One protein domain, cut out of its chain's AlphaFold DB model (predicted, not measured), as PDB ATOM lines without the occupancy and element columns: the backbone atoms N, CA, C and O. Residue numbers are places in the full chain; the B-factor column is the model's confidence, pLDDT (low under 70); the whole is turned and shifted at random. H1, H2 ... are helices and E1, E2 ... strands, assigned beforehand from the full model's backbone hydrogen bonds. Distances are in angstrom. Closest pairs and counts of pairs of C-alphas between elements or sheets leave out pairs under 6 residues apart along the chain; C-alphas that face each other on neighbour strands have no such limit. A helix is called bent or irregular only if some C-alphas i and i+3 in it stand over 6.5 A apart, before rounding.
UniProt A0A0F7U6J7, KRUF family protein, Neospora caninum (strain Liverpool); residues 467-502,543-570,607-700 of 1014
ATOM      1  N   VAL A 467     -31.158  -6.571   0.919       80.12
ATOM      2  CA  VAL A 467     -31.163  -7.962   1.389       80.12
ATOM      3  C   VAL A 467     -30.184  -8.758   0.531       80.12
ATOM      4  O   VAL A 467     -30.066  -8.521  -0.670       80.12
ATOM      5  N   GLU A 468     -29.480  -9.704   1.142       79.44
ATOM      6  CA  GLU A 468     -28.604 -10.633   0.428       79.44
ATOM      7  C   GLU A 468     -29.428 -11.767  -0.193       79.44
ATOM      8  O   GLU A 468     -30.200 -12.447   0.487       79.44
ATOM      9  N   LEU A 469     -29.287 -11.943  -1.508       77.62
ATOM     10  CA  LEU A 469     -29.932 -12.991  -2.291       77.62
ATOM     11  C   LEU A 469     -28.908 -14.033  -2.762       77.62
ATOM     12  O   LEU A 469     -27.863 -13.654  -3.308       77.62
ATOM     13  N   PRO A 470     -29.208 -15.341  -2.626       67.69
ATOM     14  CA  PRO A 470     -28.334 -16.395  -3.127       67.69
ATOM     15  C   PRO A 470     -28.179 -16.269  -4.648       67.69
ATOM     16  O   PRO A 470     -29.170 -16.202  -5.374       67.69
ATOM     17  N   GLY A 471     -26.932 -16.200  -5.120       62.16
ATOM     18  CA  GLY A 471     -26.605 -16.026  -6.540       62.16
ATOM     19  C   GLY A 471     -26.845 -14.622  -7.116       62.16
ATOM     20  O   GLY A 471     -26.680 -14.440  -8.315       62.16
ATOM     21  N   THR A 472     -27.240 -13.621  -6.315       63.81
ATOM     22  CA  THR A 472     -27.418 -12.226  -6.794       63.81
ATOM     23  C   THR A 472     -26.707 -11.178  -5.927       63.81
ATOM     24  O   THR A 472     -26.497 -10.048  -6.374       63.81
ATOM     25  N   GLY A 473     -26.306 -11.526  -4.700       75.88
ATOM     26  CA  GLY A 473     -25.653 -10.603  -3.767       75.88
ATOM     27  C   GLY A 473     -26.640  -9.634  -3.110       75.88
ATOM     28  O   GLY A 473     -27.815  -9.959  -2.936       75.88
ATOM     29  N   ARG A 474     -26.174  -8.443  -2.713       78.19
ATOM     30  CA  ARG A 474     -27.016  -7.411  -2.081       78.19
ATOM     31  C   ARG A 474     -27.925  -6.743  -3.114       78.19
ATOM     32  O   ARG A 474     -27.440  -6.119  -4.051       78.19
ATOM     33  N   VAL A 475     -29.239  -6.844  -2.915       82.31
ATOM     34  CA  VAL A 475     -30.274  -6.248  -3.777       82.31
ATOM     35  C   VAL A 475     -31.308  -5.529  -2.903       82.31
ATOM     36  O   VAL A 475     -31.682  -6.032  -1.843       82.31
ATOM     37  N   SER A 476     -31.777  -4.345  -3.309       84.44
ATOM     38  CA  SER A 476     -32.820  -3.611  -2.575       84.44
ATOM     39  C   SER A 476     -34.220  -4.176  -2.832       84.44
ATOM     40  O   SER A 476     -34.523  -4.680  -3.918       84.44
ATOM     41  N   PHE A 477     -35.122  -4.065  -1.849       84.81
ATOM     42  CA  PHE A 477     -36.535  -4.401  -2.073       84.81
ATOM     43  C   PHE A 477     -37.158  -3.528  -3.181       84.81
ATOM     44  O   PHE A 477     -38.014  -4.013  -3.923       84.81
ATOM     45  N   ALA A 478     -36.702  -2.279  -3.333       85.94
ATOM     46  CA  ALA A 478     -37.065  -1.385  -4.431       85.94
ATOM     47  C   ALA A 478     -36.698  -1.976  -5.804       85.94
ATOM     48  O   ALA A 478     -37.577  -2.077  -6.660       85.94
ATOM     49  N   GLN A 479     -35.463  -2.462  -5.990       88.31
ATOM     50  CA  GLN A 479     -35.037  -3.131  -7.227       88.31
ATOM     51  C   GLN A 479     -35.930  -4.342  -7.543       88.31
ATOM     52  O   GLN A 479     -36.494  -4.435  -8.631       88.31
ATOM     53  N   LEU A 480     -36.162  -5.224  -6.561       88.25
ATOM     54  CA  LEU A 480     -37.016  -6.410  -6.736       88.25
ATOM     55  C   LEU A 480     -38.467  -6.065  -7.109       88.25
ATOM     56  O   LEU A 480     -39.145  -6.870  -7.756       88.25
ATOM     57  N   ALA A 481     -38.959  -4.889  -6.709       89.44
ATOM     58  CA  ALA A 481     -40.240  -4.369  -7.166       89.44
ATOM     59  C   ALA A 481     -40.156  -3.821  -8.600       89.44
ATOM     60  O   ALA A 481     -40.958  -4.239  -9.435       89.44
ATOM     61  N   ILE A 482     -39.189  -2.946  -8.899       89.38
ATOM     62  CA  ILE A 482     -38.960  -2.343 -10.227       89.38
ATOM     63  C   ILE A 482     -38.823  -3.432 -11.298       89.38
ATOM     64  O   ILE A 482     -39.587  -3.444 -12.265       89.38
ATOM     65  N   ASP A 483     -37.941  -4.411 -11.086       89.56
ATOM     66  CA  ASP A 483     -37.698  -5.509 -12.024       89.56
ATOM     67  C   ASP A 483     -38.966  -6.333 -12.272       89.56
ATOM     68  O   ASP A 483     -39.187  -6.845 -13.371       89.56
ATOM     69  N   LYS A 484     -39.807  -6.516 -11.245       90.31
ATOM     70  CA  LYS A 484     -41.072  -7.254 -11.360       90.31
ATOM     71  C   LYS A 484     -42.121  -6.453 -12.126       90.31
ATOM     72  O   LYS A 484     -42.786  -7.016 -12.988       90.31
ATOM     73  N   LEU A 485     -42.249  -5.158 -11.836       91.12
ATOM     74  CA  LEU A 485     -43.182  -4.249 -12.503       91.12
ATOM     75  C   LEU A 485     -42.839  -4.094 -13.989       91.12
ATOM     76  O   LEU A 485     -43.735  -4.211 -14.822       91.12
ATOM     77  N   ARG A 486     -41.551  -3.921 -14.324       91.50
ATOM     78  CA  ARG A 486     -41.053  -3.884 -15.708       91.50
ATOM     79  C   ARG A 486     -41.375  -5.190 -16.445       91.50
ATOM     80  O   ARG A 486     -42.060  -5.146 -17.461       91.50
ATOM     81  N   ARG A 487     -41.029  -6.360 -15.884       88.12
ATOM     82  CA  ARG A 487     -41.360  -7.676 -16.482       88.12
ATOM     83  C   ARG A 487     -42.863  -7.922 -16.647       88.12
ATOM     84  O   ARG A 487     -43.281  -8.406 -17.700       88.12
ATOM     85  N   ASP A 488     -43.682  -7.592 -15.644       87.25
ATOM     86  CA  ASP A 488     -45.143  -7.695 -15.749       87.25
ATOM     87  C   ASP A 488     -45.660  -6.761 -16.866       87.25
ATOM     88  O   ASP A 488     -46.482  -7.190 -17.678       87.25
ATOM     89  N   ALA A 489     -45.153  -5.523 -16.970       90.88
ATOM     90  CA  ALA A 489     -45.524  -4.568 -18.017       90.88
ATOM     91  C   ALA A 489     -45.112  -5.030 -19.422       90.88
ATOM     92  O   ALA A 489     -45.920  -4.986 -20.349       90.88
ATOM     93  N   ASP A 490     -43.887  -5.521 -19.595       88.56
ATOM     94  CA  ASP A 490     -43.408  -5.996 -20.892       88.56
ATOM     95  C   ASP A 490     -44.128  -7.278 -21.322       88.56
ATOM     96  O   ASP A 490     -44.441  -7.433 -22.504       88.56
ATOM     97  N   SER A 491     -44.527  -8.146 -20.384       85.81
ATOM     98  CA  SER A 491     -45.423  -9.267 -20.693       85.81
ATOM     99  C   SER A 491     -46.829  -8.813 -21.116       85.81
ATOM    100  O   SER A 491     -47.460  -9.509 -21.916       85.81
ATOM    101  N   ARG A 492     -47.335  -7.675 -20.615       86.50
ATOM    102  CA  ARG A 492     -48.603  -7.073 -21.083       86.50
ATOM    103  C   ARG A 492     -48.440  -6.522 -22.495       86.50
ATOM    104  O   ARG A 492     -49.266  -6.821 -23.354       86.50
ATOM    105  N   LEU A 493     -47.360  -5.780 -22.753       87.19
ATOM    106  CA  LEU A 493     -47.066  -5.238 -24.081       87.19
ATOM    107  C   LEU A 493     -46.926  -6.354 -25.119       87.19
ATOM    108  O   LEU A 493     -47.583  -6.276 -26.147       87.19
ATOM    109  N   HIS A 494     -46.187  -7.430 -24.836       85.00
ATOM    110  CA  HIS A 494     -46.059  -8.563 -25.762       85.00
ATOM    111  C   HIS A 494     -47.396  -9.271 -26.045       85.00
ATOM    112  O   HIS A 494     -47.647  -9.659 -27.183       85.00
ATOM    113  N   GLN A 495     -48.284  -9.413 -25.051       83.38
ATOM    114  CA  GLN A 495     -49.591 -10.063 -25.236       83.38
ATOM    115  C   GLN A 495     -50.552  -9.256 -26.133       83.38
ATOM    116  O   GLN A 495     -51.413  -9.843 -26.798       83.38
ATOM    117  N   TRP A 496     -50.423  -7.926 -26.141       85.31
ATOM    118  CA  TRP A 496     -51.340  -7.004 -26.822       85.31
ATOM    119  C   TRP A 496     -50.651  -6.118 -27.874       85.31
ATOM    120  O   TRP A 496     -51.252  -5.134 -28.282       85.31
ATOM    121  N   ARG A 497     -49.422  -6.449 -28.304       81.12
ATOM    122  CA  ARG A 497     -48.561  -5.596 -29.150       81.12
ATOM    123  C   ARG A 497     -49.238  -5.182 -30.456       81.12
ATOM    124  O   ARG A 497     -49.442  -3.996 -30.692       81.12
ATOM    125  N   ASP A 498     -49.599  -6.177 -31.266       86.62
ATOM    126  CA  ASP A 498     -50.188  -5.996 -32.591       86.62
ATOM    127  C   ASP A 498     -51.407  -6.909 -32.759       86.62
ATOM    128  O   ASP A 498     -51.421  -8.051 -32.282       86.62
ATOM    129  N   LEU A 499     -52.408  -6.435 -33.506       85.50
ATOM    130  CA  LEU A 499     -53.632  -7.187 -33.792       85.50
ATOM    131  C   LEU A 499     -53.322  -8.529 -34.466       85.50
ATOM    132  O   LEU A 499     -53.827  -9.567 -34.039       85.50
ATOM    133  N   ASP A 500     -52.489  -8.513 -35.505       85.50
ATOM    134  CA  ASP A 500     -52.211  -9.703 -36.306       85.50
ATOM    135  C   ASP A 500     -51.314 -10.696 -35.556       85.50
ATOM    136  O   ASP A 500     -51.583 -11.896 -35.591       85.50
ATOM    137  N   SER A 501     -50.329 -10.216 -34.789       86.25
ATOM    138  CA  SER A 501     -49.518 -11.034 -33.872       86.25
ATOM    139  C   SER A 501     -50.393 -11.744 -32.828       86.25
ATOM    140  O   SER A 501     -50.303 -12.962 -32.658       86.25
ATOM    141  N   HIS A 502     -51.321 -11.013 -32.197       88.44
ATOM    142  CA  HIS A 502     -52.272 -11.564 -31.228       88.44
ATOM    143  C   HIS A 502     -53.241 -12.581 -31.857       88.44
ATOM    144  O   HIS A 502     -53.518 -13.630 -31.269       88.44
ATOM    145  N   HIS A 543     -52.516  -2.226 -22.697       86.62
ATOM    146  CA  HIS A 543     -51.544  -1.144 -22.873       86.62
ATOM    147  C   HIS A 543     -51.599  -0.135 -21.722       86.62
ATOM    148  O   HIS A 543     -50.553   0.382 -21.336       86.62
ATOM    149  N   GLN A 544     -52.782   0.155 -21.165       87.00
ATOM    150  CA  GLN A 544     -52.876   1.032 -19.998       87.00
ATOM    151  C   GLN A 544     -52.289   0.358 -18.754       87.00
ATOM    152  O   GLN A 544     -51.423   0.947 -18.126       87.00
ATOM    153  N   GLU A 545     -52.641  -0.905 -18.485       87.00
ATOM    154  CA  GLU A 545     -52.025  -1.728 -17.432       87.00
ATOM    155  C   GLU A 545     -50.487  -1.716 -17.536       87.00
ATOM    156  O   GLU A 545     -49.802  -1.586 -16.525       87.00
ATOM    157  N   ALA A 546     -49.931  -1.806 -18.751       90.62
ATOM    158  CA  ALA A 546     -48.489  -1.722 -18.973       90.62
ATOM    159  C   ALA A 546     -47.898  -0.335 -18.659       90.62
ATOM    160  O   ALA A 546     -46.842  -0.261 -18.030       90.62
ATOM    161  N   ARG A 547     -48.560   0.757 -19.071       90.00
ATOM    162  CA  ARG A 547     -48.124   2.130 -18.752       90.00
ATOM    163  C   ARG A 547     -48.196   2.409 -17.256       90.00
ATOM    164  O   ARG A 547     -47.233   2.926 -16.706       90.00
ATOM    165  N   ASP A 548     -49.283   2.004 -16.600       89.56
ATOM    166  CA  ASP A 548     -49.463   2.135 -15.153       89.56
ATOM    167  C   ASP A 548     -48.323   1.413 -14.408       89.56
ATOM    168  O   ASP A 548     -47.714   1.969 -13.498       89.56
ATOM    169  N   LEU A 549     -47.978   0.187 -14.826       90.75
ATOM    170  CA  LEU A 549     -46.886  -0.590 -14.231       90.75
ATOM    171  C   LEU A 549     -45.497   0.037 -14.459       90.75
ATOM    172  O   LEU A 549     -44.687   0.015 -13.531       90.75
ATOM    173  N   LYS A 550     -45.216   0.611 -15.640       92.00
ATOM    174  CA  LYS A 550     -43.944   1.319 -15.897       92.00
ATOM    175  C   LYS A 550     -43.857   2.642 -15.133       92.00
ATOM    176  O   LYS A 550     -42.871   2.855 -14.441       92.00
ATOM    177  N   SER A 551     -44.929   3.433 -15.115       90.69
ATOM    178  CA  SER A 551     -45.019   4.668 -14.328       90.69
ATOM    179  C   SER A 551     -44.812   4.425 -12.825       90.69
ATOM    180  O   SER A 551     -44.090   5.181 -12.181       90.69
ATOM    181  N   ILE A 552     -45.358   3.336 -12.265       88.31
ATOM    182  CA  ILE A 552     -45.098   2.950 -10.865       88.31
ATOM    183  C   ILE A 552     -43.631   2.533 -10.662       88.31
ATOM    184  O   ILE A 552     -43.062   2.827  -9.615       88.31
ATOM    185  N   ALA A 553     -42.999   1.865 -11.633       91.31
ATOM    186  CA  ALA A 553     -41.579   1.522 -11.545       91.31
ATOM    187  C   ALA A 553     -40.685   2.778 -11.576       91.31
ATOM    188  O   ALA A 553     -39.801   2.904 -10.735       91.31
ATOM    189  N   GLU A 554     -40.963   3.723 -12.478       89.69
ATOM    190  CA  GLU A 554     -40.275   5.019 -12.592       89.69
ATOM    191  C   GLU A 554     -40.465   5.901 -11.343       89.69
ATOM    192  O   GLU A 554     -39.547   6.610 -10.938       89.69
ATOM    193  N   ASP A 555     -41.642   5.858 -10.706       87.94
ATOM    194  CA  ASP A 555     -41.918   6.546  -9.436       87.94
ATOM    195  C   ASP A 555     -41.061   5.990  -8.285       87.94
ATOM    196  O   ASP A 555     -40.445   6.749  -7.536       87.94
ATOM    197  N   ILE A 556     -40.965   4.659  -8.172       87.19
ATOM    198  CA  ILE A 556     -40.112   3.994  -7.173       87.19
ATOM    199  C   ILE A 556     -38.634   4.268  -7.460       87.19
ATOM    200  O   ILE A 556     -37.875   4.505  -6.527       87.19
ATOM    201  N   GLU A 557     -38.225   4.262  -8.727       87.50
ATOM    202  CA  GLU A 557     -36.856   4.543  -9.166       87.50
ATOM    203  C   GLU A 557     -36.431   5.974  -8.805       87.50
ATOM    204  O   GLU A 557     -35.395   6.165  -8.168       87.50
ATOM    205  N   LYS A 558     -37.284   6.972  -9.079       86.19
ATOM    206  CA  LYS A 558     -37.076   8.370  -8.660       86.19
ATOM    207  C   LYS A 558     -37.004   8.513  -7.138       86.19
ATOM    208  O   LYS A 558     -36.107   9.184  -6.632       86.19
ATOM    209  N   LYS A 559     -37.898   7.852  -6.394       83.88
ATOM    210  CA  LYS A 559     -37.920   7.885  -4.918       83.88
ATOM    211  C   LYS A 559     -36.776   7.100  -4.264       83.88
ATOM    212  O   LYS A 559     -36.395   7.417  -3.140       83.88
ATOM    213  N   ALA A 560     -36.215   6.105  -4.949       83.62
ATOM    214  CA  ALA A 560     -35.015   5.387  -4.530       83.62
ATOM    215  C   ALA A 560     -33.755   6.232  -4.769       83.62
ATOM    216  O   ALA A 560     -32.947   6.374  -3.853       83.62
ATOM    217  N   ALA A 561     -33.639   6.861  -5.944       83.00
ATOM    218  CA  ALA A 561     -32.553   7.784  -6.267       83.00
ATOM    219  C   ALA A 561     -32.523   8.987  -5.306       83.00
ATOM    220  O   ALA A 561     -31.489   9.258  -4.699       83.00
ATOM    221  N   ALA A 562     -33.671   9.636  -5.070       78.38
ATOM    222  CA  ALA A 562     -33.800  10.731  -4.101       78.38
ATOM    223  C   ALA A 562     -33.456  10.316  -2.654       78.38
ATOM    224  O   ALA A 562     -33.023  11.142  -1.858       78.38
ATOM    225  N   ALA A 563     -33.616   9.032  -2.317       74.75
ATOM    226  CA  ALA A 563     -33.279   8.473  -1.011       74.75
ATOM    227  C   ALA A 563     -31.825   7.974  -0.885       74.75
ATOM    228  O   ALA A 563     -31.457   7.462   0.177       74.75
ATOM    229  N   GLY A 564     -31.015   8.056  -1.948       71.38
ATOM    230  CA  GLY A 564     -29.664   7.483  -1.989       71.38
ATOM    231  C   GLY A 564     -29.631   5.947  -1.941       71.38
ATOM    232  O   GLY A 564     -28.622   5.362  -1.555       71.38
ATOM    233  N   VAL A 565     -30.732   5.273  -2.292       76.06
ATOM    234  CA  VAL A 565     -30.798   3.806  -2.333       76.06
ATOM    235  C   VAL A 565     -30.087   3.317  -3.589       76.06
ATOM    236  O   VAL A 565     -30.543   3.585  -4.699       76.06
ATOM    237  N   LEU A 566     -29.002   2.556  -3.415       71.00
ATOM    238  CA  LEU A 566     -28.267   1.957  -4.527       71.00
ATOM    239  C   LEU A 566     -29.160   0.949  -5.277       71.00
ATOM    240  O   LEU A 566     -29.384  -0.181  -4.831       71.00
ATOM    241  N   LEU A 567     -29.686   1.386  -6.419       73.62
ATOM    242  CA  LEU A 567     -30.262   0.532  -7.449       73.62
ATOM    243  C   LEU A 567     -29.139   0.045  -8.368       73.62
ATOM    244  O   LEU A 567     -28.217   0.801  -8.671       73.62
ATOM    245  N   ARG A 568     -29.234  -1.196  -8.851       64.62
ATOM    246  CA  ARG A 568     -28.383  -1.643  -9.958       64.62
ATOM    247  C   ARG A 568     -28.988  -1.132 -11.256       64.62
ATOM    248  O   ARG A 568     -30.157  -1.399 -11.549       64.62
ATOM    249  N   SER A 569     -28.188  -0.420 -12.046       48.56
ATOM    250  CA  SER A 569     -28.561  -0.107 -13.422       48.56
ATOM    251  C   SER A 569     -28.776  -1.419 -14.186       48.56
ATOM    252  O   SER A 569     -28.124  -2.432 -13.927       48.56
ATOM    253  N   SER A 570     -29.715  -1.441 -15.130       41.28
ATOM    254  CA  SER A 570     -30.096  -2.673 -15.843       41.28
ATOM    255  C   SER A 570     -29.070  -3.121 -16.903       41.28
ATOM    256  O   SER A 570     -29.448  -3.771 -17.874       41.28
ATOM    257  N   ILE A 607     -41.322 -18.199 -41.319       79.38
ATOM    258  CA  ILE A 607     -42.097 -18.313 -40.064       79.38
ATOM    259  C   ILE A 607     -43.503 -18.884 -40.328       79.38
ATOM    260  O   ILE A 607     -44.329 -18.264 -41.002       79.38
ATOM    261  N   THR A 608     -43.804 -20.045 -39.739       86.56
ATOM    262  CA  THR A 608     -45.092 -20.763 -39.864       86.56
ATOM    263  C   THR A 608     -45.935 -20.680 -38.584       86.56
ATOM    264  O   THR A 608     -45.465 -20.238 -37.529       86.56
ATOM    265  N   PHE A 609     -47.191 -21.145 -38.630       85.56
ATOM    266  CA  PHE A 609     -48.023 -21.255 -37.423       85.56
ATOM    267  C   PHE A 609     -47.425 -22.201 -36.372       85.56
ATOM    268  O   PHE A 609     -47.518 -21.893 -35.183       85.56
ATOM    269  N   ALA A 610     -46.767 -23.289 -36.790       85.75
ATOM    270  CA  ALA A 610     -46.032 -24.177 -35.890       85.75
ATOM    271  C   ALA A 610     -44.914 -23.437 -35.134       85.75
ATOM    272  O   ALA A 610     -44.836 -23.538 -33.910       85.75
ATOM    273  N   HIS A 611     -44.110 -22.622 -35.832       87.94
ATOM    274  CA  HIS A 611     -43.034 -21.831 -35.221       87.94
ATOM    275  C   HIS A 611     -43.550 -20.865 -34.141       87.94
ATOM    276  O   HIS A 611     -42.979 -20.802 -33.050       87.94
ATOM    277  N   ILE A 612     -44.666 -20.161 -34.390       88.12
ATOM    278  CA  ILE A 612     -45.309 -19.319 -33.361       88.12
ATOM    279  C   ILE A 612     -45.761 -20.164 -32.166       88.12
ATOM    280  O   ILE A 612     -45.542 -19.770 -31.022       88.12
ATOM    281  N   ALA A 613     -46.354 -21.333 -32.409       88.81
ATOM    282  CA  ALA A 613     -46.841 -22.209 -31.350       88.81
ATOM    283  C   ALA A 613     -45.702 -22.720 -30.442       88.81
ATOM    284  O   ALA A 613     -45.821 -22.686 -29.217       88.81
ATOM    285  N   ILE A 614     -44.581 -23.134 -31.038       89.56
ATOM    286  CA  ILE A 614     -43.360 -23.576 -30.346       89.56
ATOM    287  C   ILE A 614     -42.756 -22.426 -29.522       89.56
ATOM    288  O   ILE A 614     -42.430 -22.609 -28.345       89.56
ATOM    289  N   ALA A 615     -42.664 -21.225 -30.102       89.81
ATOM    290  CA  ALA A 615     -42.169 -20.036 -29.411       89.81
ATOM    291  C   ALA A 615     -43.074 -19.616 -28.236       89.81
ATOM    292  O   ALA A 615     -42.572 -19.254 -27.171       89.81
ATOM    293  N   ASP A 616     -44.397 -19.701 -28.394       88.44
ATOM    294  CA  ASP A 616     -45.367 -19.393 -27.339       88.44
ATOM    295  C   ASP A 616     -45.313 -20.414 -26.186       88.44
ATOM    296  O   ASP A 616     -45.347 -20.012 -25.019       88.44
ATOM    297  N   LEU A 617     -45.156 -21.713 -26.483       90.56
ATOM    298  CA  LEU A 617     -44.954 -22.764 -25.474       90.56
ATOM    299  C   LEU A 617     -43.667 -22.536 -24.668       90.56
ATOM    300  O   LEU A 617     -43.720 -22.501 -23.435       90.56
ATOM    301  N   ARG A 618     -42.528 -22.312 -25.345       91.62
ATOM    302  CA  ARG A 618     -41.243 -22.021 -24.681       91.62
ATOM    303  C   ARG A 618     -41.311 -20.757 -23.829       91.62
ATOM    304  O   ARG A 618     -40.893 -20.786 -22.675       91.62
ATOM    305  N   ARG A 619     -41.900 -19.669 -24.342       89.12
ATOM    306  CA  ARG A 619     -42.058 -18.417 -23.582       89.12
ATOM    307  C   ARG A 619     -42.905 -18.627 -22.325       89.12
ATOM    308  O   ARG A 619     -42.579 -18.085 -21.273       89.12
ATOM    309  N   HIS A 620     -43.959 -19.442 -22.400       88.88
ATOM    310  CA  HIS A 620     -44.786 -19.779 -21.239       88.88
ATOM    311  C   HIS A 620     -44.022 -20.629 -20.207       88.88
ATOM    312  O   HIS A 620     -44.096 -20.334 -19.013       88.88
ATOM    313  N   ALA A 621     -43.232 -21.618 -20.641       92.06
ATOM    314  CA  ALA A 621     -42.365 -22.399 -19.755       92.06
ATOM    315  C   ALA A 621     -41.311 -21.523 -19.051       92.06
ATOM    316  O   ALA A 621     -41.188 -21.561 -17.824       92.06
ATOM    317  N   GLN A 622     -40.632 -20.648 -19.800       91.12
ATOM    318  CA  GLN A 622     -39.678 -19.669 -19.270       91.12
ATOM    319  C   GLN A 622     -40.331 -18.724 -18.251       91.12
ATOM    320  O   GLN A 622     -39.783 -18.525 -17.168       91.12
ATOM    321  N   GLN A 623     -41.529 -18.196 -18.533       88.12
ATOM    322  CA  GLN A 623     -42.285 -17.368 -17.581       88.12
ATOM    323  C   GLN A 623     -42.639 -18.126 -16.292       88.12
ATOM    324  O   GLN A 623     -42.607 -17.542 -15.206       88.12
ATOM    325  N   ILE A 624     -42.952 -19.423 -16.378       89.56
ATOM    326  CA  ILE A 624     -43.194 -20.262 -15.199       89.56
ATOM    327  C   ILE A 624     -41.886 -20.477 -14.416       89.56
ATOM    328  O   ILE A 624     -41.877 -20.269 -13.199       89.56
ATOM    329  N   ARG A 625     -40.771 -20.807 -15.083       89.19
ATOM    330  CA  ARG A 625     -39.456 -20.985 -14.439       89.19
ATOM    331  C   ARG A 625     -38.964 -19.704 -13.763       89.19
ATOM    332  O   ARG A 625     -38.700 -19.732 -12.563       89.19
ATOM    333  N   GLN A 626     -38.974 -18.561 -14.451       86.94
ATOM    334  CA  GLN A 626     -38.617 -17.252 -13.876       86.94
ATOM    335  C   GLN A 626     -39.473 -16.872 -12.652       86.94
ATOM    336  O   GLN A 626     -39.008 -16.156 -11.762       86.94
ATOM    337  N   LYS A 627     -40.728 -17.342 -12.593       87.12
ATOM    338  CA  LYS A 627     -41.686 -17.015 -11.527       87.12
ATOM    339  C   LYS A 627     -41.700 -17.990 -10.349       87.12
ATOM    340  O   LYS A 627     -42.168 -17.592  -9.287       87.12
ATOM    341  N   TRP A 628     -41.252 -19.235 -10.514       87.25
ATOM    342  CA  TRP A 628     -41.365 -20.277  -9.476       87.25
ATOM    343  C   TRP A 628     -40.064 -21.035  -9.185       87.25
ATOM    344  O   TRP A 628     -39.903 -21.536  -8.072       87.25
ATOM    345  N   CYS A 629     -39.147 -21.115 -10.151       82.88
ATOM    346  CA  CYS A 629     -37.915 -21.907 -10.071       82.88
ATOM    347  C   CYS A 629     -36.670 -21.065  -9.737       82.88
ATOM    348  O   CYS A 629     -35.611 -21.621  -9.493       82.88
ATOM    349  N   THR A 630     -36.803 -19.740  -9.636       79.06
ATOM    350  CA  THR A 630     -35.754 -18.770  -9.254       79.06
ATOM    351  C   THR A 630     -35.300 -18.851  -7.784       79.06
ATOM    352  O   THR A 630     -34.743 -17.900  -7.254       79.06
ATOM    353  N   GLY A 631     -35.528 -19.977  -7.104       84.31
ATOM    354  CA  GLY A 631     -35.258 -20.147  -5.677       84.31
ATOM    355  C   GLY A 631     -36.378 -19.620  -4.770       84.31
ATOM    356  O   GLY A 631     -37.160 -18.730  -5.121       84.31
ATOM    357  N   ARG A 632     -36.477 -20.201  -3.567       86.25
ATOM    358  CA  ARG A 632     -37.532 -19.879  -2.591       86.25
ATOM    359  C   ARG A 632     -37.445 -18.430  -2.114       86.25
ATOM    360  O   ARG A 632     -38.468 -17.751  -2.054       86.25
ATOM    361  N   ASP A 633     -36.250 -17.958  -1.779       85.75
ATOM    362  CA  ASP A 633     -36.083 -16.670  -1.105       85.75
ATOM    363  C   ASP A 633     -36.195 -15.490  -2.071       85.75
ATOM    364  O   ASP A 633     -36.906 -14.534  -1.764       85.75
ATOM    365  N   VAL A 634     -35.654 -15.615  -3.291       87.44
ATOM    366  CA  VAL A 634     -35.914 -14.677  -4.400       87.44
ATOM    367  C   VAL A 634     -37.420 -14.550  -4.640       87.44
ATOM    368  O   VAL A 634     -37.939 -13.433  -4.685       87.44
ATOM    369  N   TYR A 635     -38.154 -15.670  -4.720       90.00
ATOM    370  CA  TYR A 635     -39.614 -15.642  -4.840       90.00
ATOM    371  C   TYR A 635     -40.260 -14.915  -3.657       90.00
ATOM    372  O   TYR A 635     -41.009 -13.961  -3.864       90.00
ATOM    373  N   VAL A 636     -39.974 -15.329  -2.419       91.12
ATOM    374  CA  VAL A 636     -40.583 -14.761  -1.206       91.12
ATOM    375  C   VAL A 636     -40.342 -13.255  -1.109       91.12
ATOM    376  O   VAL A 636     -41.289 -12.505  -0.869       91.12
ATOM    377  N   LEU A 637     -39.115 -12.795  -1.354       89.56
ATOM    378  CA  LEU A 637     -38.747 -11.382  -1.293       89.56
ATOM    379  C   LEU A 637     -39.386 -10.590  -2.448       89.56
ATOM    380  O   LEU A 637     -39.981  -9.544  -2.199       89.56
ATOM    381  N   THR A 638     -39.440 -11.149  -3.662       90.31
ATOM    382  CA  THR A 638     -40.155 -10.563  -4.819       90.31
ATOM    383  C   THR A 638     -41.685 -10.519  -4.627       90.31
ATOM    384  O   THR A 638     -42.372  -9.678  -5.213       90.31
ATOM    385  N   GLN A 639     -42.278 -11.406  -3.815       90.25
ATOM    386  CA  GLN A 639     -43.697 -11.326  -3.419       90.25
ATOM    387  C   GLN A 639     -43.936 -10.310  -2.284       90.25
ATOM    388  O   GLN A 639     -45.018  -9.728  -2.205       90.25
ATOM    389  N   VAL A 640     -42.948 -10.079  -1.413       91.25
ATOM    390  CA  VAL A 640     -43.011  -9.071  -0.340       91.25
ATOM    391  C   VAL A 640     -42.825  -7.655  -0.897       91.25
ATOM    392  O   VAL A 640     -43.657  -6.798  -0.609       91.25
ATOM    393  N   ALA A 641     -41.831  -7.438  -1.764       89.31
ATOM    394  CA  ALA A 641     -41.582  -6.175  -2.468       89.31
ATOM    395  C   ALA A 641     -42.817  -5.709  -3.261       89.31
ATOM    396  O   ALA A 641     -43.314  -4.595  -3.094       89.31
ATOM    397  N   GLU A 642     -43.400  -6.611  -4.056       88.88
ATOM    398  CA  GLU A 642     -44.637  -6.337  -4.792       88.88
ATOM    399  C   GLU A 642     -45.802  -5.974  -3.861       88.88
ATOM    400  O   GLU A 642     -46.618  -5.130  -4.215       88.88
ATOM    401  N   ARG A 643     -45.893  -6.579  -2.668       89.00
ATOM    402  CA  ARG A 643     -46.933  -6.261  -1.676       89.00
ATOM    403  C   ARG A 643     -46.708  -4.935  -0.956       89.00
ATOM    404  O   ARG A 643     -47.697  -4.312  -0.586       89.00
ATOM    405  N   MET A 644     -45.469  -4.478  -0.784       87.94
ATOM    406  CA  MET A 644     -45.177  -3.128  -0.283       87.94
ATOM    407  C   MET A 644     -45.751  -2.083  -1.249       87.94
ATOM    408  O   MET A 644     -46.632  -1.303  -0.883       87.94
ATOM    409  N   VAL A 645     -45.376  -2.175  -2.529       87.38
ATOM    410  CA  VAL A 645     -45.865  -1.293  -3.605       87.38
ATOM    411  C   VAL A 645     -47.377  -1.432  -3.823       87.38
ATOM    412  O   VAL A 645     -48.124  -0.448  -3.807       87.38
ATOM    413  N   ARG A 646     -47.894  -2.661  -3.952       83.06
ATOM    414  CA  ARG A 646     -49.338  -2.911  -4.110       83.06
ATOM    415  C   ARG A 646     -50.172  -2.594  -2.870       83.06
ATOM    416  O   ARG A 646     -51.384  -2.713  -2.966       83.06
ATOM    417  N   ASN A 647     -49.584  -2.114  -1.774       82.69
ATOM    418  CA  ASN A 647     -50.325  -1.576  -0.633       82.69
ATOM    419  C   ASN A 647     -49.960  -0.119  -0.274       82.69
ATOM    420  O   ASN A 647     -50.547   0.406   0.662       82.69
ATOM    421  N   ASN A 648     -49.055   0.553  -1.009       80.81
ATOM    422  CA  ASN A 648     -48.471   1.857  -0.623       80.81
ATOM    423  C   ASN A 648     -47.854   1.843   0.793       80.81
ATOM    424  O   ASN A 648     -47.910   2.832   1.515       80.81
ATOM    425  N   MET A 649     -47.259   0.718   1.194       80.44
ATOM    426  CA  MET A 649     -46.556   0.582   2.470       80.44
ATOM    427  C   MET A 649     -45.062   0.352   2.206       80.44
ATOM    428  O   MET A 649     -44.666  -0.806   2.058       80.44
ATOM    429  N   PRO A 650     -44.227   1.409   2.141       79.56
ATOM    430  CA  PRO A 650     -42.777   1.262   2.004       79.56
ATOM    431  C   PRO A 650     -42.115   0.777   3.304       79.56
ATOM    432  O   PRO A 650     -41.080   0.122   3.255       79.56
ATOM    433  N   SER A 651     -42.729   1.022   4.469       82.19
ATOM    434  CA  SER A 651     -42.293   0.468   5.759       82.19
ATOM    435  C   SER A 651     -43.460  -0.226   6.492       82.19
ATOM    436  O   SER A 651     -44.078   0.354   7.383       82.19
ATOM    437  N   PRO A 652     -43.851  -1.448   6.078       84.19
ATOM    438  CA  PRO A 652     -44.935  -2.191   6.717       84.19
ATOM    439  C   PRO A 652     -44.496  -2.785   8.075       84.19
ATOM    440  O   PRO A 652     -43.382  -3.304   8.178       84.19
ATOM    441  N   PRO A 653     -45.378  -2.825   9.095       83.31
ATOM    442  CA  PRO A 653     -45.083  -3.418  10.400       83.31
ATOM    443  C   PRO A 653     -44.504  -4.840  10.328       83.31
ATOM    444  O   PRO A 653     -44.979  -5.691   9.571       83.31
ATOM    445  N   THR A 654     -43.531  -5.147  11.188       84.56
ATOM    446  CA  THR A 654     -42.791  -6.428  11.184       84.56
ATOM    447  C   THR A 654     -43.697  -7.664  11.293       84.56
ATOM    448  O   THR A 654     -43.429  -8.681  10.649       84.56
ATOM    449  N   ARG A 655     -44.818  -7.577  12.025       87.38
ATOM    450  CA  ARG A 655     -45.871  -8.614  12.086       87.38
ATOM    451  C   ARG A 655     -46.466  -8.924  10.704       87.38
ATOM    452  O   ARG A 655     -46.652 -10.092  10.366       87.38
ATOM    453  N   ILE A 656     -46.723  -7.893   9.896       87.31
ATOM    454  CA  ILE A 656     -47.272  -8.008   8.538       87.31
ATOM    455  C   ILE A 656     -46.209  -8.565   7.579       87.31
ATOM    456  O   ILE A 656     -46.509  -9.469   6.802       87.31
ATOM    457  N   VAL A 657     -44.949  -8.130   7.699       89.00
ATOM    458  CA  VAL A 657     -43.823  -8.684   6.917       89.00
ATOM    459  C   VAL A 657     -43.634 -10.178   7.189       89.00
ATOM    460  O   VAL A 657     -43.532 -10.963   6.246       89.00
ATOM    461  N   ARG A 658     -43.639 -10.596   8.465       88.81
ATOM    462  CA  ARG A 658     -43.563 -12.015   8.864       88.81
ATOM    463  C   ARG A 658     -44.726 -12.818   8.271       88.81
ATOM    464  O   ARG A 658     -44.489 -13.864   7.670       88.81
ATOM    465  N   MET A 659     -45.955 -12.298   8.353       92.31
ATOM    466  CA  MET A 659     -47.139 -12.914   7.742       92.31
ATOM    467  C   MET A 659     -46.986 -13.076   6.221       92.31
ATOM    468  O   MET A 659     -47.233 -14.159   5.695       92.31
ATOM    469  N   TRP A 660     -46.536 -12.042   5.504       92.75
ATOM    470  CA  TRP A 660     -46.341 -12.111   4.053       92.75
ATOM    471  C   TRP A 660     -45.206 -13.062   3.648       92.75
ATOM    472  O   TRP A 660     -45.387 -13.819   2.693       92.75
ATOM    473  N   LYS A 661     -44.078 -13.084   4.378       92.06
ATOM    474  CA  LYS A 661     -42.976 -14.039   4.142       92.06
ATOM    475  C   LYS A 661     -43.424 -15.491   4.357       92.06
ATOM    476  O   LYS A 661     -43.089 -16.358   3.547       92.06
ATOM    477  N   ALA A 662     -44.222 -15.754   5.396       88.88
ATOM    478  CA  ALA A 662     -44.787 -17.076   5.673       88.88
ATOM    479  C   ALA A 662     -45.820 -17.506   4.613       88.88
ATOM    480  O   ALA A 662     -45.772 -18.632   4.118       88.88
ATOM    481  N   GLU A 663     -46.718 -16.606   4.205       92.12
ATOM    482  CA  GLU A 663     -47.730 -16.882   3.179       92.12
ATOM    483  C   GLU A 663     -47.096 -17.135   1.800       92.12
ATOM    484  O   GLU A 663     -47.477 -18.078   1.105       92.12
ATOM    485  N   ALA A 664     -46.092 -16.336   1.418       91.44
ATOM    486  CA  ALA A 664     -45.327 -16.549   0.193       91.44
ATOM    487  C   ALA A 664     -44.522 -17.859   0.250       91.44
ATOM    488  O   ALA A 664     -44.560 -18.617  -0.715       91.44
ATOM    489  N   SER A 665     -43.883 -18.176   1.386       90.62
ATOM    490  CA  SER A 665     -43.194 -19.462   1.586       90.62
ATOM    491  C   SER A 665     -44.143 -20.648   1.420       90.62
ATOM    492  O   SER A 665     -43.823 -21.586   0.700       90.62
ATOM    493  N   SER A 666     -45.331 -20.594   2.038       90.94
ATOM    494  CA  SER A 666     -46.328 -21.670   1.950       90.94
ATOM    495  C   SER A 666     -46.903 -21.825   0.540       90.94
ATOM    496  O   SER A 666     -47.213 -22.940   0.128       90.94
ATOM    497  N   ARG A 667     -47.029 -20.733  -0.229       90.56
ATOM    498  CA  ARG A 667     -47.418 -20.809  -1.646       90.56
ATOM    499  C   ARG A 667     -46.292 -21.330  -2.541       90.56
ATOM    500  O   ARG A 667     -46.596 -22.043  -3.491       90.56
ATOM    501  N   HIS A 668     -45.028 -21.029  -2.235       92.31
ATOM    502  CA  HIS A 668     -43.883 -21.600  -2.950       92.31
ATOM    503  C   HIS A 668     -43.786 -23.108  -2.712       92.31
ATOM    504  O   HIS A 668     -43.877 -23.861  -3.673       92.31
ATOM    505  N   SER A 669     -43.735 -23.565  -1.456       87.75
ATOM    506  CA  SER A 669     -43.567 -24.994  -1.142       87.75
ATOM    507  C   SER A 669     -44.712 -25.888  -1.630       87.75
ATOM    508  O   SER A 669     -44.483 -27.059  -1.912       87.75
ATOM    509  N   LYS A 670     -45.933 -25.351  -1.768       89.75
ATOM    510  CA  LYS A 670     -47.096 -26.095  -2.286       89.75
ATOM    511  C   LYS A 670     -47.145 -26.233  -3.807       89.75
ATOM    512  O   LYS A 670     -47.782 -27.165  -4.284       89.75
ATOM    513  N   HIS A 671     -46.533 -25.315  -4.557       90.06
ATOM    514  CA  HIS A 671     -46.724 -25.230  -6.013       90.06
ATOM    515  C   HIS A 671     -45.429 -25.190  -6.832       90.06
ATOM    516  O   HIS A 671     -45.499 -25.350  -8.044       90.06
ATOM    517  N   SER A 672     -44.250 -24.993  -6.240       90.69
ATOM    518  CA  SER A 672     -42.993 -24.896  -7.000       90.69
ATOM    519  C   SER A 672     -42.700 -26.162  -7.811       90.69
ATOM    520  O   SER A 672     -42.403 -26.060  -8.997       90.69
ATOM    521  N   SER A 673     -42.884 -27.347  -7.224       88.19
ATOM    522  CA  SER A 673     -42.698 -28.644  -7.894       88.19
ATOM    523  C   SER A 673     -43.763 -28.941  -8.960       88.19
ATOM    524  O   SER A 673     -43.437 -29.466 -10.021       88.19
ATOM    525  N   GLU A 674     -45.023 -28.565  -8.717       92.44
ATOM    526  CA  GLU A 674     -46.114 -28.624  -9.704       92.44
ATOM    527  C   GLU A 674     -45.800 -27.730 -10.918       92.44
ATOM    528  O   GLU A 674     -45.988 -28.131 -12.066       92.44
ATOM    529  N   ARG A 675     -45.287 -26.520 -10.667       91.50
ATOM    530  CA  ARG A 675     -44.986 -25.518 -11.696       91.50
ATOM    531  C   ARG A 675     -43.694 -25.810 -12.451       91.50
ATOM    532  O   ARG A 675     -43.675 -25.570 -13.651       91.50
ATOM    533  N   ALA A 676     -42.677 -26.376 -11.801       91.50
ATOM    534  CA  ALA A 676     -41.501 -26.922 -12.481       91.50
ATOM    535  C   ALA A 676     -41.939 -27.982 -13.502       91.50
ATOM    536  O   ALA A 676     -41.832 -27.742 -14.701       91.50
ATOM    537  N   LYS A 677     -42.633 -29.037 -13.044       92.75
ATOM    538  CA  LYS A 677     -43.183 -30.093 -13.913       92.75
ATOM    539  C   LYS A 677     -44.081 -29.553 -15.033       92.75
ATOM    540  O   LYS A 677     -44.081 -30.103 -16.131       92.75
ATOM    541  N   GLN A 678     -44.838 -28.478 -14.788       93.44
ATOM    542  CA  GLN A 678     -45.622 -27.815 -15.834       93.44
ATOM    543  C   GLN A 678     -44.734 -27.143 -16.898       93.44
ATOM    544  O   GLN A 678     -45.045 -27.242 -18.082       93.44
ATOM    545  N   ALA A 679     -43.658 -26.456 -16.505       93.81
ATOM    546  CA  ALA A 679     -42.710 -25.862 -17.445       93.81
ATOM    547  C   ALA A 679     -41.962 -26.940 -18.243       93.81
ATOM    548  O   ALA A 679     -41.878 -26.841 -19.464       93.81
ATOM    549  N   ASP A 680     -41.516 -28.002 -17.572       92.94
ATOM    550  CA  ASP A 680     -40.808 -29.126 -18.191       92.94
ATOM    551  C   ASP A 680     -41.703 -29.841 -19.222       92.94
ATOM    552  O   ASP A 680     -41.269 -30.136 -20.334       92.94
ATOM    553  N   ALA A 681     -42.992 -30.032 -18.909       94.00
ATOM    554  CA  ALA A 681     -43.974 -30.584 -19.843       94.00
ATOM    555  C   ALA A 681     -44.259 -29.663 -21.048       94.00
ATOM    556  O   ALA A 681     -44.497 -30.157 -22.148       94.00
ATOM    557  N   LEU A 682     -44.228 -28.337 -20.867       92.44
ATOM    558  CA  LEU A 682     -44.378 -27.366 -21.961       92.44
ATOM    559  C   LEU A 682     -43.139 -27.330 -22.871       92.44
ATOM    560  O   LEU A 682     -43.283 -27.187 -24.084       92.44
ATOM    561  N   GLU A 683     -41.937 -27.499 -22.317       93.12
ATOM    562  CA  GLU A 683     -40.698 -27.624 -23.097       93.12
ATOM    563  C   GLU A 683     -40.621 -28.960 -23.838       93.12
ATOM    564  O   GLU A 683     -40.326 -28.965 -25.031       93.12
ATOM    565  N   ALA A 684     -40.985 -30.074 -23.194       92.56
ATOM    566  CA  ALA A 684     -41.113 -31.372 -23.855       92.56
ATOM    567  C   ALA A 684     -42.150 -31.333 -24.994       92.56
ATOM    568  O   ALA A 684     -41.893 -31.849 -26.080       92.56
ATOM    569  N   GLN A 685     -43.289 -30.656 -24.794       92.38
ATOM    570  CA  GLN A 685     -44.274 -30.437 -25.855       92.38
ATOM    571  C   GLN A 685     -43.708 -29.581 -27.001       92.38
ATOM    572  O   GLN A 685     -43.951 -29.893 -28.164       92.38
ATOM    573  N   ALA A 686     -42.945 -28.526 -26.701       92.31
ATOM    574  CA  ALA A 686     -42.307 -27.700 -27.723       92.31
ATOM    575  C   ALA A 686     -41.255 -28.486 -28.531       92.31
ATOM    576  O   ALA A 686     -41.222 -28.366 -29.752       92.31
ATOM    577  N   LEU A 687     -40.444 -29.324 -27.875       91.81
ATOM    578  CA  LEU A 687     -39.453 -30.189 -28.525       91.81
ATOM    579  C   LEU A 687     -40.108 -31.267 -29.401       91.81
ATOM    580  O   LEU A 687     -39.663 -31.481 -30.527       91.81
ATOM    581  N   ALA A 688     -41.194 -31.889 -28.936       90.56
ATOM    582  CA  ALA A 688     -41.956 -32.853 -29.731       90.56
ATOM    583  C   ALA A 688     -42.580 -32.204 -30.981       90.56
ATOM    584  O   ALA A 688     -42.511 -32.774 -32.068       90.56
ATOM    585  N   LEU A 689     -43.130 -30.988 -30.857       87.38
ATOM    586  CA  LEU A 689     -43.655 -30.233 -32.002       87.38
ATOM    587  C   LEU A 689     -42.550 -29.745 -32.953       87.38
ATOM    588  O   LEU A 689     -42.796 -29.640 -34.151       87.38
ATOM    589  N   GLU A 690     -41.334 -29.479 -32.466       88.81
ATOM    590  CA  GLU A 690     -40.182 -29.222 -33.339       88.81
ATOM    591  C   GLU A 690     -39.714 -30.471 -34.087       88.81
ATOM    592  O   GLU A 690     -39.391 -30.371 -35.264       88.81
ATOM    593  N   GLN A 691     -39.655 -31.634 -33.433       88.25
ATOM    594  CA  GLN A 691     -39.325 -32.897 -34.099       88.25
ATOM    595  C   GLN A 691     -40.379 -33.238 -35.158       88.25
ATOM    596  O   GLN A 691     -40.026 -33.542 -36.292       88.25
ATOM    597  N   GLU A 692     -41.665 -33.079 -34.836       85.31
ATOM    598  CA  GLU A 692     -42.756 -33.205 -35.804       85.31
ATOM    599  C   GLU A 692     -42.580 -32.238 -36.988       85.31
ATOM    600  O   GLU A 692     -42.684 -32.653 -38.138       85.31
ATOM    601  N   LEU A 693     -42.269 -30.963 -36.728       84.44
ATOM    602  CA  LEU A 693     -42.073 -29.959 -37.775       84.44
ATOM    603  C   LEU A 693     -40.844 -30.254 -38.649       84.44
ATOM    604  O   LEU A 693     -40.946 -30.147 -39.867       84.44
ATOM    605  N   ARG A 694     -39.712 -30.666 -38.059       83.31
ATOM    606  CA  ARG A 694     -38.512 -31.098 -38.799       83.31
ATOM    607  C   ARG A 694     -38.825 -32.300 -39.687       83.31
ATOM    608  O   ARG A 694     -38.488 -32.267 -40.865       83.31
ATOM    609  N   ASN A 695     -39.527 -33.303 -39.160       83.50
ATOM    610  CA  ASN A 695     -39.919 -34.490 -39.920       83.50
ATOM    611  C   ASN A 695     -40.866 -34.128 -41.076       83.50
ATOM    612  O   ASN A 695     -40.642 -34.558 -42.199       83.50
ATOM    613  N   LEU A 696     -41.883 -33.293 -40.831       78.81
ATOM    614  CA  LEU A 696     -42.829 -32.851 -41.863       78.81
ATOM    615  C   LEU A 696     -42.161 -32.005 -42.960       78.81
ATOM    616  O   LEU A 696     -42.532 -32.130 -44.124       78.81
ATOM    617  N   LEU A 697     -41.179 -31.171 -42.607       76.81
ATOM    618  CA  LEU A 697     -40.387 -30.414 -43.579       76.81
ATOM    619  C   LEU A 697     -39.450 -31.337 -44.371       76.81
ATOM    620  O   LEU A 697     -39.438 -31.258 -45.597       76.81
ATOM    621  N   ALA A 698     -38.752 -32.269 -43.713       75.00
ATOM    622  CA  ALA A 698     -37.899 -33.257 -44.374       75.00
ATOM    623  C   ALA A 698     -38.694 -34.145 -45.350       75.00
ATOM    624  O   ALA A 698     -38.300 -34.290 -46.500       75.00
ATOM    625  N   SER A 699     -39.873 -34.641 -44.951       62.81
ATOM    626  CA  SER A 699     -40.781 -35.393 -45.832       62.81
ATOM    627  C   SER A 699     -41.380 -34.565 -46.976       62.81
ATOM    628  O   SER A 699     -41.900 -35.147 -47.922       62.81
ATOM    629  N   SER A 700     -41.325 -33.228 -46.913       54.66
ATOM    630  CA  SER A 700     -41.668 -32.351 -48.046       54.66
ATOM    631  C   SER A 700     -40.463 -31.996 -48.928       54.66
ATOM    632  O   SER A 700     -40.643 -31.583 -50.070       54.66
TER     633      SER A 700
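This is residues 467 to 502, 543 to 570 and 607 to 700 of the 1014 residues of the protein "KRUF family protein" of Neospora caninum (strain Liverpool) (UniProt A0A0F7U6J7). The model is a two-pronged fork of helices: H1 and H3 lie side by side in one prong, H4 and H6b side by side in the other, and both prongs come from a head in which H5 crosses from the end of H4 to the beginning of H1 and H6a packs on H5. A small hairpin of E1 and E2 sits at the head, its E1 near H5, and the free tip of H6b, residues 694 to 698, with residues 699 to 700 after it, sticks out at the far end. The printed part has 158 residues with two named strands and six named helices, in the order E1 E2 H1 H2 H3 H4 H5 H6; the sheet E1 - E2 is antiparallel and the class is mostly helix. The whole is loose, with a radius of gyration of the C-alphas of 19.1 A, and elongated, spanning 64 by 34 by 25 A.

Start at residues 467 to 469, E1, and go on to residues 473 to 476, E2: these antiparallel neighbours form a hairpin, with N 467 and O 475 2.9 A apart and N 473 and O 469 3.0 A apart, both within hydrogen-bond range. Next comes H1, residues 477 to 496, and then H2, residues 499 to 502; they are close but not clearly touching, the closest C-alphas being those of Trp 496 and His 502, 6.4 A apart. Beyond a cut, look at H3, residues 543 to 562: it touches H1 at a shallow tilt of 20 degrees, opposite ways, closest at the C-alphas of Ala 489 and Ala 546, 4.2 A. After the second cut comes H4, residues 609 to 628, which is apart from H1 and from H3. H5, residues 632 to 645, is about perpendicular to H1, at 85 degrees, and touches it with H1 residues 477 to 484 alone, closest at the C-alphas of Ala 481 and Ala 641, 5.2 A. The closest C-alphas of E1 and H5 are those of Leu 469 and Val 634, 6.6 A apart. H6, residues 654 to 698, was assigned as one helix by its hydrogen bonds but is bent: C-alphas 670 and 673 are 7.6 A apart, and its arms H6a, residues 654 to 670, and H6b, residues 673 to 698, stand at a steep tilt of 45 degrees. H6a touches H5 at a steep tilt of 47 degrees, opposite ways, closest at the C-alphas of Val 636 and Ala 664, 5.3 A. H6b touches H4 at a shallow tilt of 19 degrees, opposite ways, closest at the C-alphas of Ala 621 and Ala 679, 4.2 A. In H3, H4, H5, H6a and H6b every O i to N i+4 pair is within hydrogen-bond range, in H1 15 of 16 are, and H2 is too short for such a pair.

Find C-alpha 467 at (-31.163, -7.962, 1.389), where E1 begins; E1 is 6.4 A long and E2 10.1 A. H1 then runs 29.0 A from C-alpha 477 at (-36.535, -4.401, -2.073), and the short H2 covers 5.3 A. H3 is 28.4 A long, H4 28.7 A and H5 20.4 A. H6a measures 24.2 A, and H6b runs 37.1 A to C-alpha 698 at (-37.899, -33.257, -44.374).

The C-alphas farthest apart are those of Pro 653 and Ser 700, 65.3 A. Look for two cuts: residues 503 to 542 are not printed, with 13.4 A between C-alphas 502 and 543, and residues 571 to 606 are not printed, with 31.2 A between C-alphas 570 and 607. Of the links that are printed whole, none is long. The mean pLDDT of the printed part is 85.5; it is under 70 at residues 470 to 472, 568 to 570 and 699 to 700.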